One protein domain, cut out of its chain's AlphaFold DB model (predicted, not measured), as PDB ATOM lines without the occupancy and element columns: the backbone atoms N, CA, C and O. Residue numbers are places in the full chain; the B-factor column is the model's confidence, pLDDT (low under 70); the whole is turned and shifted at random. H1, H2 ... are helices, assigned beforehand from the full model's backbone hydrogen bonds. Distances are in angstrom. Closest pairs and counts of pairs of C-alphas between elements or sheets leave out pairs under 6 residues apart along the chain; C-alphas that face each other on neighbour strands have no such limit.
ATOM      1  N   ASN A 128     143.023 176.524 176.032       78.00
ATOM      2  CA  ASN A 128     142.405 175.918 177.219       78.00
ATOM      3  C   ASN A 128     142.145 174.405 177.066       78.00
ATOM      4  O   ASN A 128     141.269 173.876 177.743       78.00
ATOM      5  N   TRP A 129     142.902 173.692 176.224       79.75
ATOM      6  CA  TRP A 129     142.686 172.266 175.927       79.75
ATOM      7  C   TRP A 129     142.622 171.347 177.162       79.75
ATOM      8  O   TRP A 129     141.831 170.410 177.180       79.75
ATOM      9  N   ARG A 130     143.364 171.665 178.235       80.31
ATOM     10  CA  ARG A 130     143.301 170.982 179.549       80.31
ATOM     11  C   ARG A 130     141.974 171.150 180.315       80.31
ATOM     12  O   ARG A 130     141.811 170.546 181.367       80.31
ATOM     13  N   LYS A 131     141.069 172.024 179.859       81.88
ATOM     14  CA  LYS A 131     139.766 172.323 180.489       81.88
ATOM     15  C   LYS A 131     138.570 171.856 179.653       81.88
ATOM     16  O   LYS A 131     137.435 172.051 180.080       81.88
ATOM     17  N   TRP A 132     138.806 171.309 178.461       80.88
ATOM     18  CA  TRP A 132     137.756 170.675 177.663       80.88
ATOM     19  C   TRP A 132     137.314 169.378 178.348       80.88
ATOM     20  O   TRP A 132     138.114 168.728 179.021       80.88
ATOM     21  N   SER A 133     136.052 168.982 178.174       80.38
ATOM     22  CA  SER A 133     135.633 167.640 178.598       80.38
ATOM     23  C   SER A 133     136.319 166.582 177.727       80.38
ATOM     24  O   SER A 133     136.664 166.854 176.577       80.38
ATOM     25  N   SER A 134     136.490 165.356 178.229       80.31
ATOM     26  CA  SER A 134     137.103 164.272 177.444       80.31
ATOM     27  C   SER A 134     136.366 164.048 176.115       80.31
ATOM     28  O   SER A 134     137.000 163.905 175.074       80.31
ATOM     29  N   ALA A 135     135.029 164.124 176.119       76.25
ATOM     30  CA  ALA A 135     134.212 164.043 174.909       76.25
ATOM     31  C   ALA A 135     134.464 165.212 173.932       76.25
ATOM     32  O   ALA A 135     134.619 164.980 172.736       76.25
ATOM     33  N   GLU A 136     134.567 166.457 174.416       79.75
ATOM     34  CA  GLU A 136     134.936 167.611 173.580       79.75
ATOM     35  C   GLU A 136     136.348 167.448 172.992       79.75
ATOM     36  O   GLU A 136     136.558 167.687 171.802       79.75
ATOM     37  N   PHE A 137     137.310 167.023 173.812       82.75
ATOM     38  CA  PHE A 137     138.701 166.811 173.421       82.75
ATOM     39  C   PHE A 137     138.815 165.731 172.331       82.75
ATOM     40  O   PHE A 137     139.488 165.947 171.321       82.75
ATOM     41  N   LEU A 138     138.076 164.623 172.470       83.19
ATOM     42  CA  LEU A 138     137.994 163.560 171.465       83.19
ATOM     43  C   LEU A 138     137.313 164.016 170.172       83.19
ATOM     44  O   LEU A 138     137.848 163.773 169.094       83.19
ATOM     45  N   LEU A 139     136.173 164.708 170.256       79.50
ATOM     46  CA  LEU A 139     135.464 165.218 169.079       79.50
ATOM     47  C   LEU A 139     136.329 166.207 168.289       79.50
ATOM     48  O   LEU A 139     136.381 166.147 167.060       79.50
ATOM     49  N   ARG A 140     137.056 167.093 168.978       81.38
ATOM     50  CA  ARG A 140     138.008 168.029 168.362       81.38
ATOM     51  C   ARG A 140     139.208 167.323 167.734       81.38
ATOM     52  O   ARG A 140     139.658 167.757 166.676       81.38
ATOM     53  N   TRP A 141     139.684 166.236 168.338       86.81
ATOM     54  CA  TRP A 141     140.707 165.375 167.748       86.81
ATOM     55  C   TRP A 141     140.178 164.694 166.478       86.81
ATOM     56  O   TRP A 141     140.644 164.974 165.382       86.81
ATOM     57  N   GLN A 142     139.107 163.908 166.565       83.88
ATOM     58  CA  GLN A 142     138.543 163.196 165.410       83.88
ATOM     59  C   GLN A 142     138.213 164.110 164.216       83.88
ATOM     60  O   GLN A 142     138.395 163.712 163.070       83.88
ATOM     61  N   SER A 143     137.780 165.349 164.471       75.94
ATOM     62  CA  SER A 143     137.374 166.318 163.441       75.94
ATOM     63  C   SER A 143     138.465 167.293 162.967       75.94
ATOM     64  O   SER A 143     138.154 168.229 162.230       75.94
ATOM     65  N   GLY A 144     139.727 167.145 163.393       78.38
ATOM     66  CA  GLY A 144     140.800 168.085 163.011       78.38
ATOM     67  C   GLY A 144     140.715 169.471 163.685       78.38
ATOM     68  O   GLY A 144     141.517 170.358 163.406       78.38
ATOM     69  N   ASN A 145     139.769 169.673 164.605       78.12
ATOM     70  CA  ASN A 145     139.409 170.957 165.216       78.12
ATOM     71  C   ASN A 145     140.187 171.280 166.507       78.12
ATOM     72  O   ASN A 145     139.620 171.762 167.496       78.12
ATOM     73  N   MET A 146     141.498 171.036 166.497       81.31
ATOM     74  CA  MET A 146     142.422 171.394 167.578       81.31
ATOM     75  C   MET A 146     143.799 171.791 167.036       81.31
ATOM     76  O   MET A 146     144.173 171.426 165.925       81.31
ATOM     77  N   ASN A 147     144.594 172.505 167.836       81.56
ATOM     78  CA  ASN A 147     146.006 172.699 167.521       81.56
ATOM     79  C   ASN A 147     146.813 171.438 167.879       81.56
ATOM     80  O   ASN A 147     147.134 171.205 169.043       81.56
ATOM     81  N   TYR A 148     147.212 170.666 166.870       82.81
ATOM     82  CA  TYR A 148     147.990 169.436 167.044       82.81
ATOM     83  C   TYR A 148     149.412 169.638 167.584       82.81
ATOM     84  O   TYR A 148     150.042 168.675 168.021       82.81
ATOM     85  N   SER A 149     149.922 170.873 167.662       81.12
ATOM     86  CA  SER A 149     151.233 171.125 168.273       81.12
ATOM     87  C   SER A 149     151.288 170.790 169.771       81.12
ATOM     88  O   SER A 149     152.387 170.754 170.327       81.12
ATOM     89  N   ILE A 150     150.143 170.561 170.435       83.19
ATOM     90  CA  ILE A 150     150.087 170.156 171.850       83.19
ATOM     91  C   ILE A 150     150.598 168.728 172.085       83.19
ATOM     92  O   ILE A 150     151.127 168.458 173.158       83.19
ATOM     93  N   PHE A 151     150.547 167.843 171.079       83.88
ATOM     94  CA  PHE A 151     150.990 166.440 171.181       83.88
ATOM     95  C   PHE A 151     152.516 166.263 171.291       83.88
ATOM     96  O   PHE A 151     153.019 165.148 171.378       83.88
ATOM     97  N   LYS A 152     153.265 167.371 171.371       80.12
ATOM     98  CA  LYS A 152     154.640 167.393 171.898       80.12
ATOM     99  C   LYS A 152     154.702 167.057 173.396       80.12
ATOM    100  O   LYS A 152     155.767 166.695 173.886       80.12
ATOM    101  N   ASN A 153     153.590 167.202 174.118       82.56
ATOM    102  CA  ASN A 153     153.430 166.805 175.512       82.56
ATOM    103  C   ASN A 153     152.656 165.468 175.576       82.56
ATOM    104  O   ASN A 153     151.526 165.426 175.078       82.56
ATOM    105  N   PRO A 154     153.202 164.396 176.190       83.25
ATOM    106  CA  PRO A 154     152.531 163.093 176.265       83.25
ATOM    107  C   PRO A 154     151.177 163.134 176.992       83.25
ATOM    108  O   PRO A 154     150.304 162.337 176.676       83.25
ATOM    109  N   GLU A 155     150.962 164.100 177.890       87.62
ATOM    110  CA  GLU A 155     149.678 164.340 178.567       87.62
ATOM    111  C   GLU A 155     148.498 164.465 177.587       87.62
ATOM    112  O   GLU A 155     147.425 163.920 177.835       87.62
ATOM    113  N   ALA A 156     148.694 165.139 176.446       84.12
ATOM    114  CA  ALA A 156     147.653 165.279 175.429       84.12
ATOM    115  C   ALA A 156     147.307 163.925 174.785       84.12
ATOM    116  O   ALA A 156     146.141 163.643 174.515       84.12
ATOM    117  N   THR A 157     148.307 163.065 174.585       86.75
ATOM    118  CA  THR A 157     148.145 161.700 174.067       86.75
ATOM    119  C   THR A 157     147.373 160.821 175.051       86.75
ATOM    120  O   THR A 157     146.425 160.143 174.651       86.75
ATOM    121  N   SER A 158     147.725 160.875 176.341       85.88
ATOM    122  CA  SER A 158     147.005 160.161 177.399       85.88
ATOM    123  C   SER A 158     145.551 160.632 177.509       85.88
ATOM    124  O   SER A 158     144.663 159.793 177.615       85.88
ATOM    125  N   LEU A 159     145.280 161.939 177.381       85.38
ATOM    126  CA  LEU A 159     143.912 162.474 177.389       85.38
ATOM    127  C   LEU A 159     143.055 161.980 176.212       85.38
ATOM    128  O   LEU A 159     141.887 161.662 176.423       85.38
ATOM    129  N   VAL A 160     143.607 161.860 174.993       85.75
ATOM    130  CA  VAL A 160     142.872 161.234 173.868       85.75
ATOM    131  C   VAL A 160     142.540 159.779 174.208       85.75
ATOM    132  O   VAL A 160     141.417 159.338 173.976       85.75
ATOM    133  N   ARG A 161     143.489 159.034 174.791       86.19
ATOM    134  CA  ARG A 161     143.278 157.631 175.171       86.19
ATOM    135  C   ARG A 161     142.196 157.473 176.242       86.19
ATOM    136  O   ARG A 161     141.279 156.690 176.025       86.19
ATOM    137  N   THR A 162     142.235 158.257 177.322       83.62
ATOM    138  CA  THR A 162     141.180 158.245 178.355       83.62
ATOM    139  C   THR A 162     139.840 158.762 177.833       83.62
ATOM    140  O   THR A 162     138.789 158.420 178.355       83.62
ATOM    141  N   ALA A 163     139.834 159.582 176.780       83.19
ATOM    142  CA  ALA A 163     138.590 159.970 176.129       83.19
ATOM    143  C   ALA A 163     138.004 158.846 175.257       83.19
ATOM    144  O   ALA A 163     136.786 158.693 175.210       83.19
ATOM    145  N   PHE A 164     138.843 158.017 174.624       81.00
ATOM    146  CA  PHE A 164     138.396 156.810 173.917       81.00
ATOM    147  C   PHE A 164     137.819 155.726 174.845       81.00
ATOM    148  O   PHE A 164     137.086 154.869 174.358       81.00
ATOM    149  N   GLU A 165     138.062 155.785 176.160       78.12
ATOM    150  CA  GLU A 165     137.383 154.937 177.162       78.12
ATOM    151  C   GLU A 165     135.874 155.239 177.259       78.12
ATOM    152  O   GLU A 165     135.108 154.393 177.715       78.12
ATOM    153  N   LEU A 166     135.423 156.403 176.767       71.81
ATOM    154  CA  LEU A 166     134.001 156.748 176.642       71.81
ATOM    155  C   LEU A 166     133.341 156.157 175.380       71.81
ATOM    156  O   LEU A 166     132.115 156.084 175.309       71.81
ATOM    157  N   GLU A 167     134.117 155.729 174.379       69.62
ATOM    158  CA  GLU A 167     133.588 155.050 173.189       69.62
ATOM    159  C   GLU A 167     133.429 153.545 173.460       69.62
ATOM    160  O   GLU A 167     134.283 152.724 173.112       69.62
ATOM    161  N   VAL A 168     132.297 153.222 174.089       64.25
ATOM    162  CA  VAL A 168     131.856 151.878 174.490       64.25
ATOM    163  C   VAL A 168     132.022 150.834 173.374       64.25
ATOM    164  O   VAL A 168     131.641 151.060 172.226       64.25
ATOM    165  N   GLY A 169     132.536 149.653 173.739       62.97
ATOM    166  CA  GLY A 169     132.559 148.462 172.880       62.97
ATOM    167  C   GLY A 169     133.695 148.380 171.854       62.97
ATOM    168  O   GLY A 169     133.653 147.499 170.998       62.97
ATOM    169  N   LEU A 170     134.701 149.262 171.908       73.75
ATOM    170  CA  LEU A 170     135.807 149.322 170.938       73.75
ATOM    171  C   LEU A 170     137.193 149.319 171.614       73.75
ATOM    172  O   LEU A 170     137.415 150.041 172.586       73.75
ATOM    173  N   GLU A 171     138.152 148.572 171.056       77.44
ATOM    174  CA  GLU A 171     139.525 148.436 171.581       77.44
ATOM    175  C   GLU A 171     140.254 149.789 171.689       77.44
ATOM    176  O   GLU A 171     140.280 150.571 170.733       77.44
ATOM    177  N   LEU A 172     140.870 150.074 172.842       82.00
ATOM    178  CA  LEU A 172     141.580 151.336 173.084       82.00
ATOM    179  C   LEU A 172     142.812 151.483 172.171       82.00
ATOM    180  O   LEU A 172     143.648 150.579 172.138       82.00
ATOM    181  N   PRO A 173     142.976 152.620 171.466       83.50
ATOM    182  CA  PRO A 173     144.132 152.841 170.603       83.50
ATOM    183  C   PRO A 173     145.425 153.024 171.414       83.50
ATOM    184  O   PRO A 173     145.430 153.622 172.493       83.50
ATOM    185  N   GLU A 174     146.549 152.551 170.868       83.94
ATOM    186  CA  GLU A 174     147.868 152.781 171.462       83.94
ATOM    187  C   GLU A 174     148.252 154.267 171.438       83.94
ATOM    188  O   GLU A 174     148.152 154.943 170.412       83.94
ATOM    189  N   GLU A 175     148.836 154.751 172.536       84.69
ATOM    190  CA  GLU A 175     149.358 156.123 172.650       84.69
ATOM    191  C   GLU A 175     150.392 156.450 171.564       84.69
ATOM    192  O   GLU A 175     150.441 157.569 171.062       84.69
ATOM    193  N   LYS A 176     151.181 155.458 171.133       83.69
ATOM    194  CA  LYS A 176     152.139 155.605 170.028       83.69
ATOM    195  C   LYS A 176     151.447 155.937 168.705       83.69
ATOM    196  O   LYS A 176     151.941 156.789 167.974       83.69
ATOM    197  N   VAL A 177     150.310 155.296 168.419       84.00
ATOM    198  CA  VAL A 177     149.512 155.540 167.206       84.00
ATOM    199  C   VAL A 177     148.849 156.911 167.295       84.00
ATOM    200  O   VAL A 177     148.981 157.708 166.370       84.00
ATOM    201  N   ILE A 178     148.235 157.239 168.438       85.00
ATOM    202  CA  ILE A 178     147.649 158.566 168.689       85.00
ATOM    203  C   ILE A 178     148.695 159.671 168.469       85.00
ATOM    204  O   ILE A 178     148.423 160.635 167.754       85.00
ATOM    205  N   ALA A 179     149.895 159.533 169.041       83.31
ATOM    206  CA  ALA A 179     150.970 160.515 168.917       83.31
ATOM    207  C   ALA A 179     151.525 160.612 167.484       83.31
ATOM    208  O   ALA A 179     151.724 161.722 166.990       83.31
ATOM    209  N   LEU A 180     151.736 159.478 166.803       82.06
ATOM    210  CA  LEU A 180     152.195 159.421 165.410       82.06
ATOM    211  C   LEU A 180     151.220 160.145 164.474       82.06
ATOM    212  O   LEU A 180     151.611 161.071 163.764       82.06
ATOM    213  N   VAL A 181     149.947 159.762 164.522       83.44
ATOM    214  CA  VAL A 181     148.890 160.327 163.679       83.44
ATOM    215  C   VAL A 181     148.688 161.816 163.991       83.44
ATOM    216  O   VAL A 181     148.623 162.645 163.082       83.44
ATOM    217  N   SER A 182     148.709 162.200 165.271       85.12
ATOM    218  CA  SER A 182     148.643 163.612 165.678       85.12
ATOM    219  C   SER A 182     149.832 164.433 165.161       85.12
ATOM    220  O   SER A 182     149.660 165.592 164.787       85.12
ATOM    221  N   ALA A 183     151.031 163.846 165.092       80.00
ATOM    222  CA  ALA A 183     152.208 164.498 164.522       80.00
ATOM    223  C   ALA A 183     152.121 164.653 162.990       80.00
ATOM    224  O   ALA A 183     152.607 165.650 162.459       80.00
ATOM    225  N   GLN A 184     151.467 163.727 162.281       78.44
ATOM    226  CA  GLN A 184     151.218 163.836 160.835       78.44
ATOM    227  C   GLN A 184     150.222 164.961 160.512       78.44
ATOM    228  O   GLN A 184     150.460 165.747 159.593       78.44
ATOM    229  N   VAL A 185     149.156 165.109 161.309       77.62
ATOM    230  CA  VAL A 185     148.230 166.253 161.203       77.62
ATOM    231  C   VAL A 185     148.940 167.562 161.585       77.62
ATOM    232  O   VAL A 185     148.806 168.561 160.881       77.62
ATOM    233  N   ALA A 186     149.792 167.566 162.621       75.88
ATOM    234  CA  ALA A 186     150.634 168.725 162.961       75.88
ATOM    235  C   ALA A 186     151.627 169.113 161.846       75.88
ATOM    236  O   ALA A 186     151.972 170.287 161.717       75.88
ATOM    237  N   ALA A 187     152.083 168.144 161.048       72.19
ATOM    238  CA  ALA A 187     152.919 168.351 159.867       72.19
ATOM    239  C   ALA A 187     152.116 168.728 158.602       72.19
ATOM    240  O   ALA A 187     152.713 168.968 157.553       72.19
ATOM    241  N   GLY A 188     150.782 168.791 158.688       71.06
ATOM    242  CA  GLY A 188     149.892 169.156 157.584       71.06
ATOM    243  C   GLY A 188     149.736 168.083 156.503       71.06
ATOM    244  O   GLY A 188     149.397 168.425 155.373       71.06
ATOM    245  N   TRP A 189     150.012 166.810 156.813       76.38
ATOM    246  CA  TRP A 189     149.888 165.702 155.849       76.38
ATOM    247  C   TRP A 189     148.434 165.250 155.648       76.38
ATOM    248  O   TRP A 189     148.089 164.760 154.578       76.38
ATOM    249  N   TYR A 190     147.600 165.445 156.671       75.94
ATOM    250  CA  TYR A 190     146.186 165.073 156.725       75.94
ATOM    251  C   TYR A 190     145.374 166.201 157.373       75.94
ATOM    252  O   TYR A 190     145.923 166.979 158.159       75.94
ATOM    253  N   SER A 191     144.078 166.295 157.067       73.06
ATOM    254  CA  SER A 191     143.175 167.300 157.656       73.06
ATOM    255  C   SER A 191     142.618 166.842 159.006       73.06
ATOM    256  O   SER A 191     142.435 167.650 159.917       73.06
ATOM    257  N   THR A 192     142.381 165.539 159.144       81.25
ATOM    258  CA  THR A 192     141.942 164.865 160.370       81.25
ATOM    259  C   THR A 192     142.846 163.663 160.668       81.25
ATOM    260  O   THR A 192     143.446 163.101 159.751       81.25
ATOM    261  N   PRO A 193     142.955 163.216 161.932       80.94
ATOM    262  CA  PRO A 193     143.720 162.014 162.267       80.94
ATOM    263  C   PRO A 193     143.124 160.745 161.634       80.94
ATOM    264  O   PRO A 193     143.849 159.793 161.357       80.94
ATOM    265  N   LEU A 194     141.817 160.750 161.354       83.62
ATOM    266  CA  LEU A 194     141.087 159.623 160.771       83.62
ATOM    267  C   LEU A 194     141.438 159.359 159.292       83.62
ATOM    268  O   LEU A 194     141.100 158.298 158.777       83.62
ATOM    269  N   GLU A 195     142.108 160.298 158.616       78.44
ATOM    270  CA  GLU A 195     142.615 160.146 157.241       78.44
ATOM    271  C   GLU A 195     143.970 159.414 157.165       78.44
ATOM    272  O   GLU A 195     144.406 159.058 156.068       78.44
ATOM    273  N   SER A 196     144.661 159.209 158.293       75.88
ATOM    274  CA  SER A 196     145.989 158.590 158.286       75.88
ATOM    275  C   SER A 196     145.936 157.096 157.969       75.88
ATOM    276  O   SER A 196     145.129 156.353 158.519       75.88
ATOM    277  N   VAL A 197     146.883 156.633 157.149       76.44
ATOM    278  CA  VAL A 197     147.082 155.203 156.851       76.44
ATOM    279  C   VAL A 197     147.511 154.413 158.099       76.44
ATOM    280  O   VAL A 197     147.227 153.222 158.195       76.44
ATOM    281  N   ASP A 198     148.140 155.073 159.079       75.50
ATOM    282  CA  ASP A 198     148.499 154.466 160.368       75.50
ATOM    283  C   ASP A 198     147.300 154.394 161.341       75.50
ATOM    284  O   ASP A 198     147.369 153.707 162.364       75.50
ATOM    285  N   TRP A 199     146.184 155.072 161.039       81.56
ATOM    286  CA  TRP A 199     144.949 154.997 161.819       81.56
ATOM    287  C   TRP A 199     144.068 153.827 161.357       81.56
ATOM    288  O   TRP A 199     143.126 153.968 160.574       81.56
ATOM    289  N   LEU A 200     144.376 152.633 161.866       71.50
ATOM    290  CA  LEU A 200     143.578 151.436 161.599       71.50
ATOM    291  C   LEU A 200     142.171 151.532 162.233       71.50
ATOM    292  O   LEU A 200     142.042 151.994 163.371       71.50
ATOM    293  N   PRO A 201     141.109 151.036 161.561       67.38
ATOM    294  CA  PRO A 201     139.774 150.943 162.150       67.38
ATOM    295  C   PRO A 201     139.781 150.159 163.472       67.38
ATOM    296  O   PRO A 201     140.231 149.011 163.516       67.38
ATOM    297  N   ARG A 202     139.267 150.769 164.552       69.94
ATOM    298  CA  ARG A 202     139.192 150.128 165.878       69.94
ATOM    299  C   ARG A 202     138.282 148.897 165.816       69.94
ATOM    300  O   ARG A 202     137.179 148.975 165.274       69.94
ATOM    301  N   LYS A 203     138.733 147.776 166.383       70.44
ATOM    302  CA  LYS A 203     137.941 146.541 166.492       70.44
ATOM    303  C   LYS A 203     136.956 146.640 167.650       70.44
ATOM    304  O   LYS A 203     137.209 147.362 168.616       70.44
ATOM    305  N   THR A 204     135.873 145.877 167.579       69.94
ATOM    306  CA  THR A 204     134.975 145.670 168.717       69.94
ATOM    307  C   THR A 204     135.615 144.769 169.770       69.94
ATOM    308  O   THR A 204     136.281 143.785 169.441       69.94
ATOM    309  N   THR A 205     135.427 145.101 171.047       62.66
ATOM    310  CA  THR A 205     135.861 144.244 172.159       62.66
ATOM    311  C   THR A 205     134.957 143.014 172.258       62.66
ATOM    312  O   THR A 205     133.734 143.128 172.189       62.66
ATOM    313  N   ARG A 206     135.555 141.825 172.426       55.38
ATOM    314  CA  ARG A 206     134.833 140.534 172.429       55.38
ATOM    315  C   ARG A 206     133.686 140.481 173.440       55.38
ATOM    316  O   ARG A 206     132.616 139.986 173.114       55.38
ATOM    317  N   ASP A 207     133.880 141.076 174.613       52.19
ATOM    318  CA  ASP A 207     132.914 141.069 175.719       52.19
ATOM    319  C   ASP A 207     131.570 141.765 175.393       52.19
ATOM    320  O   ASP A 207     130.609 141.615 176.145       52.19
ATOM    321  N   TYR A 208     131.495 142.510 174.279       49.16
ATOM    322  CA  TYR A 208     130.270 143.126 173.746       49.16
ATOM    323  C   TYR A 208     129.556 142.290 172.669       49.16
ATOM    324  O   TYR A 208     128.517 142.716 172.168       49.16
TER     325      TYR A 208
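AT A GLANCE: This is residues 128 to 208 of the 352 residues of an uncharacterized protein of Rhynchosporium commune (UniProt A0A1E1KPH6). Helix H4 runs through the middle, with H2 at its last residues and H5 at its first ones, each standing across it. The small H1 sits beside H2, the small H3 packs on H5, and residues 187 to 208 trail on with no named element. The printed part has 81 residues, with five named helices in the order H1 to H5, no named strand, and the class all helix. It is compact, with a radius of gyration of the C-alphas of 12.1 A and spans of 36 by 30 by 19 A.

HOW THE PARTS SIT: Start at H1, residues 128 to 131, close but not clearly touching H2, residues 134 to 142; the closest C-alphas, of Trp 129 and Phe 137, are 7.2 A apart. H2 touches H4, residues 154 to 164, about perpendicular at 79 degrees, closest at the C-alphas of Ser 134 and Ala 163, 4.7 A. H3, residues 148 to 152, touches H5, residues 175 to 186; their closest C-alphas, of Tyr 148 and Ala 186, are 4.9 A apart. H5 touches H4 with residues 175 to 179 alone, only just about perpendicular at 73 degrees; the closest C-alphas, of Thr 157 and Glu 175, are 5.9 A apart. H2 and H5 are only just apart, 8.4 A at the closest. In H2, H4 and H5 every O i to N i+4 pair is within hydrogen-bond range; H3 has 0 of 1, and 1 of 2 O i to N i+3 pairs, while H1 is too short for an O i to N i+4 pair.

IN THESE COORDINATES: Find C-alpha 128 at (142.405, 175.918, 177.219), where H1 begins. H2 measures 12.2 A from first to last C-alpha. From C-alpha 154 at (152.531, 163.093, 176.265), H4 runs 15.6 A. H5 runs 15.9 A to C-alpha 186 at (150.634, 168.725, 162.961).

THE WHOLE: The C-alphas of Gly 188 and Asp 207, the two farthest apart, are 37.5 A apart. The printed part has no cut and no long link. Look for pLDDT under 70 at residues 167 to 169, 201 to 202 and 204 to 208.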